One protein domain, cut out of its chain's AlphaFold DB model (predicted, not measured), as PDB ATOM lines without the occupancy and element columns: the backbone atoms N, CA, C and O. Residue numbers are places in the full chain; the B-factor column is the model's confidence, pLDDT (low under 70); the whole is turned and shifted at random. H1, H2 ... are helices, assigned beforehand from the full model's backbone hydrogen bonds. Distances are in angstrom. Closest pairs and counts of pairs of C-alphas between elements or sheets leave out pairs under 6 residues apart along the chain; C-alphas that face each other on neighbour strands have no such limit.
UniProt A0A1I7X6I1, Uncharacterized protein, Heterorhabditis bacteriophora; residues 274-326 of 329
ATOM      1  N   PHE A 274     203.401 147.689 181.098       56.56
ATOM      2  CA  PHE A 274     203.430 148.946 180.343       56.56
ATOM      3  C   PHE A 274     204.272 150.026 181.023       56.56
ATOM      4  O   PHE A 274     204.997 150.771 180.371       56.56
ATOM      5  N   GLN A 275     204.207 150.089 182.347       70.12
ATOM      6  CA  GLN A 275     204.964 151.034 183.152       70.12
ATOM      7  C   GLN A 275     206.442 150.628 183.223       70.12
ATOM      8  O   GLN A 275     207.316 151.484 183.114       70.12
ATOM      9  N   GLN A 276     206.724 149.323 183.308       67.81
ATOM     10  CA  GLN A 276     208.082 148.778 183.217       67.81
ATOM     11  C   GLN A 276     208.726 149.114 181.860       67.81
ATOM     12  O   GLN A 276     209.861 149.586 181.822       67.81
ATOM     13  N   ALA A 277     207.994 148.933 180.754       63.12
ATOM     14  CA  ALA A 277     208.467 149.266 179.408       63.12
ATOM     15  C   ALA A 277     208.694 150.776 179.228       63.12
ATOM     16  O   ALA A 277     209.713 151.183 178.674       63.12
ATOM     17  N   TYR A 278     207.794 151.604 179.765       70.62
ATOM     18  CA  TYR A 278     207.944 153.057 179.773       70.62
ATOM     19  C   TYR A 278     209.222 153.491 180.505       70.62
ATOM     20  O   TYR A 278     210.030 154.238 179.958       70.62
ATOM     21  N   PHE A 279     209.476 152.962 181.707       68.00
ATOM     22  CA  PHE A 279     210.704 153.268 182.446       68.00
ATOM     23  C   PHE A 279     211.966 152.717 181.772       68.00
ATOM     24  O   PHE A 279     212.995 153.389 181.774       68.00
ATOM     25  N   ALA A 280     211.902 151.538 181.150       62.59
ATOM     26  CA  ALA A 280     213.016 150.999 180.372       62.59
ATOM     27  C   ALA A 280     213.361 151.900 179.173       62.59
ATOM     28  O   ALA A 280     214.537 152.143 178.899       62.59
ATOM     29  N   GLN A 281     212.349 152.452 178.501       65.44
ATOM     30  CA  GLN A 281     212.535 153.386 177.395       65.44
ATOM     31  C   GLN A 281     213.086 154.741 177.858       65.44
ATOM     32  O   GLN A 281     213.970 155.294 177.207       65.44
ATOM     33  N   LEU A 282     212.632 155.244 179.007       63.44
ATOM     34  CA  LEU A 282     213.207 156.437 179.632       63.44
ATOM     35  C   LEU A 282     214.680 156.234 180.010       63.44
ATOM     36  O   LEU A 282     215.491 157.124 179.786       63.44
ATOM     37  N   ASN A 283     215.040 155.056 180.524       62.53
ATOM     38  CA  ASN A 283     216.420 154.726 180.891       62.53
ATOM     39  C   ASN A 283     217.335 154.524 179.671       62.53
ATOM     40  O   ASN A 283     218.554 154.654 179.791       62.53
ATOM     41  N   ALA A 284     216.770 154.221 178.499       59.41
ATOM     42  CA  ALA A 284     217.512 154.171 177.240       59.41
ATOM     43  C   ALA A 284     217.882 155.572 176.720       59.41
ATOM     44  O   ALA A 284     218.834 155.712 175.948       59.41
ATOM     45  N   LEU A 285     217.182 156.623 177.165       62.53
ATOM     46  CA  LEU A 285     217.567 158.011 176.923       62.53
ATOM     47  C   LEU A 285     218.683 158.398 177.906       62.53
ATOM     48  O   LEU A 285     218.447 159.048 178.918       62.53
ATOM     49  N   GLN A 286     219.922 157.995 177.605       65.44
ATOM     50  CA  GLN A 286     221.103 158.407 178.384       65.44
ATOM     51  C   GLN A 286     221.341 159.927 178.354       65.44
ATOM     52  O   GLN A 286     222.033 160.460 179.220       65.44
ATOM     53  N   ASP A 287     220.788 160.624 177.362       73.62
ATOM     54  CA  ASP A 287     220.900 162.071 177.248       73.62
ATOM     55  C   ASP A 287     219.808 162.768 178.074       73.62
ATOM     56  O   ASP A 287     218.615 162.711 177.759       73.62
ATOM     57  N   GLN A 288     220.247 163.477 179.114       73.44
ATOM     58  CA  GLN A 288     219.408 164.294 179.988       73.44
ATOM     59  C   GLN A 288     218.523 165.273 179.199       73.44
ATOM     60  O   GLN A 288     217.380 165.528 179.590       73.44
ATOM     61  N   ALA A 289     219.021 165.816 178.084       74.62
ATOM     62  CA  ALA A 289     218.248 166.724 177.244       74.62
ATOM     63  C   ALA A 289     217.082 165.994 176.561       74.62
ATOM     64  O   ALA A 289     215.958 166.498 176.567       74.62
ATOM     65  N   LEU A 290     217.319 164.786 176.037       76.50
ATOM     66  CA  LEU A 290     216.271 163.973 175.414       76.50
ATOM     67  C   LEU A 290     215.222 163.518 176.428       76.50
ATOM     68  O   LEU A 290     214.038 163.527 176.102       76.50
ATOM     69  N   TYR A 291     215.627 163.182 177.654       75.00
ATOM     70  CA  TYR A 291     214.692 162.846 178.728       75.00
ATOM     71  C   TYR A 291     213.745 164.012 179.044       75.00
ATOM     72  O   TYR A 291     212.528 163.833 179.086       75.00
ATOM     73  N   HIS A 292     214.276 165.228 179.208       76.56
ATOM     74  CA  HIS A 292     213.446 166.410 179.462       76.56
ATOM     75  C   HIS A 292     212.527 166.752 178.289       76.56
ATOM     76  O   HIS A 292     211.378 167.134 178.505       76.56
ATOM     77  N   ILE A 293     213.014 166.586 177.059       78.69
ATOM     78  CA  ILE A 293     212.213 166.774 175.849       78.69
ATOM     79  C   ILE A 293     211.080 165.738 175.802       78.69
ATOM     80  O   ILE A 293     209.927 166.116 175.625       78.69
ATOM     81  N   HIS A 294     211.375 164.457 176.040       75.25
ATOM     82  CA  HIS A 294     210.390 163.374 176.061       75.25
ATOM     83  C   HIS A 294     209.321 163.581 177.143       75.25
ATOM     84  O   HIS A 294     208.126 163.562 176.845       75.25
ATOM     85  N   MET A 295     209.738 163.871 178.379       77.19
ATOM     86  CA  MET A 295     208.821 164.180 179.482       77.19
ATOM     87  C   MET A 295     207.979 165.433 179.209       77.19
ATOM     88  O   MET A 295     206.869 165.550 179.723       77.19
ATOM     89  N   GLY A 296     208.471 166.352 178.375       79.00
ATOM     90  CA  GLY A 296     207.734 167.534 177.942       79.00
ATOM     91  C   GLY A 296     206.523 167.232 177.056       79.00
ATOM     92  O   GLY A 296     205.617 168.061 176.994       79.00
ATOM     93  N   TYR A 297     206.455 166.065 176.405       73.38
ATOM     94  CA  TYR A 297     205.358 165.733 175.487       73.38
ATOM     95  C   TYR A 297     204.148 165.078 176.156       73.38
ATOM     96  O   TYR A 297     203.051 165.151 175.599       73.38
ATOM     97  N   HIS A 298     204.324 164.485 177.337       78.75
ATOM     98  CA  HIS A 298     203.284 163.728 178.033       78.75
ATOM     99  C   HIS A 298     202.499 164.579 179.042       78.75
ATOM    100  O   HIS A 298     203.077 165.227 179.916       78.75
ATOM    101  N   GLY A 299     201.168 164.529 178.952       77.12
ATOM    102  CA  GLY A 299     200.233 165.103 179.919       77.12
ATOM    103  C   GLY A 299     200.471 164.631 181.347       77.12
ATOM    104  O   GLY A 299     200.570 163.434 181.590       77.12
ATOM    105  N   TYR A 300     200.460 165.563 182.309       75.06
ATOM    106  CA  TYR A 300     200.522 165.240 183.745       75.06
ATOM    107  C   TYR A 300     199.375 164.331 184.209       75.06
ATOM    108  O   TYR A 300     199.536 163.565 185.153       75.06
ATOM    109  N   GLU A 301     198.220 164.424 183.551       80.50
ATOM    110  CA  GLU A 301     197.003 163.689 183.915       80.50
ATOM    111  C   GLU A 301     196.769 162.458 183.025       80.50
ATOM    112  O   GLU A 301     196.224 161.451 183.470       80.50
ATOM    113  N   HIS A 302     197.238 162.503 181.773       85.12
ATOM    114  CA  HIS A 302     197.067 161.434 180.795       85.12
ATOM    115  C   HIS A 302     198.367 161.191 180.031       85.12
ATOM    116  O   HIS A 302     198.814 162.044 179.264       85.12
ATOM    117  N   VAL A 303     198.915 159.982 180.179       87.56
ATOM    118  CA  VAL A 303     200.178 159.575 179.542       87.56
ATOM    119  C   VAL A 303     200.100 159.692 178.017       87.56
ATOM    120  O   VAL A 303     201.090 160.009 177.388       87.56
ATOM    121  N   PHE A 304     198.932 159.533 177.393       92.56
ATOM    122  CA  PHE A 304     198.782 159.667 175.935       92.56
ATOM    123  C   PHE A 304     198.197 161.009 175.484       92.56
ATOM    124  O   PHE A 304     197.714 161.131 174.358       92.56
ATOM    125  N   LYS A 305     198.227 162.026 176.350       93.25
ATOM    126  CA  LYS A 305     197.811 163.383 176.001       93.25
ATOM    127  C   LYS A 305     199.023 164.215 175.615       93.25
ATOM    128  O   LYS A 305     199.952 164.357 176.403       93.25
ATOM    129  N   CYS A 306     199.002 164.781 174.416       91.38
ATOM    130  CA  CYS A 306     200.044 165.677 173.941       91.38
ATOM    131  C   CYS A 306     199.952 166.999 174.706       91.38
ATOM    132  O   CYS A 306     198.928 167.680 174.639       91.38
ATOM    133  N   ASN A 307     201.026 167.403 175.383       90.12
ATOM    134  CA  ASN A 307     201.056 168.680 176.103       90.12
ATOM    135  C   ASN A 307     200.930 169.904 175.199       90.12
ATOM    136  O   ASN A 307     200.481 170.953 175.652       90.12
ATOM    137  N   ARG A 308     201.339 169.788 173.932       88.56
ATOM    138  CA  ARG A 308     201.418 170.945 173.042       88.56
ATOM    139  C   ARG A 308     200.091 171.293 172.382       88.56
ATOM    140  O   ARG A 308     199.761 172.465 172.285       88.56
ATOM    141  N   CYS A 309     199.325 170.289 171.963       92.50
ATOM    142  CA  CYS A 309     198.041 170.496 171.283       92.50
ATOM    143  C   CYS A 309     196.834 169.901 172.027       92.50
ATOM    144  O   CYS A 309     195.703 170.061 171.585       92.50
ATOM    145  N   GLY A 310     197.048 169.191 173.137       92.31
ATOM    146  CA  GLY A 310     195.980 168.573 173.924       92.31
ATOM    147  C   GLY A 310     195.399 167.282 173.342       92.31
ATOM    148  O   GLY A 310     194.530 166.698 173.984       92.31
ATOM    149  N   HIS A 311     195.871 166.815 172.179       93.31
ATOM    150  CA  HIS A 311     195.403 165.577 171.548       93.31
ATOM    151  C   HIS A 311     195.591 164.369 172.471       93.31
ATOM    152  O   HIS A 311     196.693 164.143 172.970       93.31
ATOM    153  N   ILE A 312     194.536 163.577 172.661       93.88
ATOM    154  CA  ILE A 312     194.557 162.350 173.462       93.88
ATOM    155  C   ILE A 312     194.543 161.160 172.504       93.88
ATOM    156  O   ILE A 312     193.577 160.967 171.771       93.88
ATOM    157  N   ALA A 313     195.612 160.369 172.504       94.19
ATOM    158  CA  ALA A 313     195.673 159.125 171.747       94.19
ATOM    159  C   ALA A 313     195.129 157.947 172.572       94.19
ATOM    160  O   ALA A 313     195.242 157.923 173.799       94.19
ATOM    161  N   SER A 314     194.544 156.962 171.889       93.94
ATOM    162  CA  SER A 314     194.017 155.737 172.502       93.94
ATOM    163  C   SER A 314     195.113 154.749 172.903       93.94
ATOM    164  O   SER A 314     194.926 153.969 173.834       93.94
ATOM    165  N   ASP A 315     196.252 154.777 172.213       91.69
ATOM    166  CA  ASP A 315     197.375 153.880 172.441       91.69
ATOM    167  C   ASP A 315     198.731 154.571 172.209       91.69
ATOM    168  O   ASP A 315     198.842 155.700 171.715       91.69
ATOM    169  N   TYR A 316     199.795 153.858 172.581       86.81
ATOM    170  CA  TYR A 316     201.169 154.321 172.424       86.81
ATOM    171  C   TYR A 316     201.535 154.564 170.952       86.81
ATOM    172  O   TYR A 316     202.243 155.524 170.648       86.81
ATOM    173  N   LEU A 317     201.053 153.729 170.024       90.00
ATOM    174  CA  LEU A 317     201.406 153.848 168.609       90.00
ATOM    175  C   LEU A 317     200.792 155.103 167.979       90.00
ATOM    176  O   LEU A 317     201.521 155.868 167.347       90.00
ATOM    177  N   ASN A 318     199.501 155.367 168.203       92.44
ATOM    178  CA  ASN A 318     198.853 156.594 167.739       92.44
ATOM    179  C   ASN A 318     199.467 157.830 168.392       92.44
ATOM    180  O   ASN A 318     199.586 158.862 167.736       92.44
ATOM    181  N   PHE A 319     199.908 157.737 169.651       93.00
ATOM    182  CA  PHE A 319     200.613 158.842 170.293       93.00
ATOM    183  C   PHE A 319     201.956 159.152 169.612       93.00
ATOM    184  O   PHE A 319     202.243 160.309 169.313       93.00
ATOM    185  N   ASN A 320     202.762 158.132 169.305       87.62
ATOM    186  CA  ASN A 320     204.034 158.323 168.595       87.62
ATOM    187  C   ASN A 320     203.822 158.822 167.167       87.62
ATOM    188  O   ASN A 320     204.539 159.709 166.709       87.62
ATOM    189  N   LEU A 321     202.814 158.287 166.475       92.81
ATOM    190  CA  LEU A 321     202.447 158.751 165.144       92.81
ATOM    191  C   LEU A 321     202.025 160.223 165.177       92.81
ATOM    192  O   LEU A 321     202.492 161.010 164.359       92.81
ATOM    193  N   HIS A 322     201.223 160.607 166.171       94.12
ATOM    194  CA  HIS A 322     200.851 161.993 166.411       94.12
ATOM    195  C   HIS A 322     202.084 162.883 166.631       94.12
ATOM    196  O   HIS A 322     202.179 163.928 165.999       94.12
ATOM    197  N   LEU A 323     203.054 162.475 167.459       89.62
ATOM    198  CA  LEU A 323     204.285 163.252 167.675       89.62
ATOM    199  C   LEU A 323     205.132 163.421 166.403       89.62
ATOM    200  O   LEU A 323     205.804 164.437 166.257       89.62
ATOM    201  N   LEU A 324     205.112 162.444 165.493       89.19
ATOM    202  CA  LEU A 324     205.865 162.491 164.236       89.19
ATOM    203  C   LEU A 324     205.157 163.296 163.137       89.19
ATOM    204  O   LEU A 324     205.827 163.867 162.278       89.19
ATOM    205  N   GLN A 325     203.822 163.299 163.127       90.56
ATOM    206  CA  GLN A 325     203.020 163.876 162.044       90.56
ATOM    207  C   GLN A 325     202.434 165.248 162.369       90.56
ATOM    208  O   GLN A 325     202.190 166.035 161.454       90.56
ATOM    209  N   ALA A 326     202.162 165.538 163.640       86.56
ATOM    210  CA  ALA A 326     201.524 166.787 164.013       86.56
ATOM    211  C   ALA A 326     202.505 167.952 163.872       86.56
ATOM    212  O   ALA A 326     203.575 167.979 164.481       86.56
TER     213      ALA A 326
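This is residues 274 to 326 of the 329 residues of an uncharacterized protein of Heterorhabditis bacteriophora (UniProt A0A1I7X6I1). Two short helices, H1 and H2, make an open V, and beyond its far arm the long looping stretch of residues 298 to 315 leads to a third helix, H3. No helix touches another, and residues 275 to 280 of H1 stick out. The printed part has 53 residues, with three named helices in the order H1, H2, H3 and no named strand, an all helix class. It is compact, with a radius of gyration of the C-alphas of 11.0 A, and spans 27 by 22 by 21 A.

H1, residues 274 to 284, begins at C-alpha 274 (203.430, 148.946, 180.343) and is 15.3 A long. H2, residues 288 to 297, is 14.8 A long. H3, residues 316 to 325, is 14.2 A long and ends at C-alpha 325 (203.020, 163.876, 162.044).

H1 and H2 are close but not clearly touching; their closest C-alphas, of Leu 282 and Tyr 291, are 6.6 A apart. They run opposite ways at a tilt of 36 degrees, only just steep. H1 and H3 are apart; H2 and H3 are only just apart, at 8.3 A. Every O i to N i+4 pair is within hydrogen-bond range in H1 and H3, and 5 of 6 in H2.

The C-alphas of Asp 287 and Ser 314, the two farthest apart, are 28.0 A apart. The printed part has no cut; the link from H1 to H2 is tight, that from H2 to H3 long. The mean pLDDT of the printed part is 80.3, with residues 274, 276 to 277 and 279 to 286 under 70.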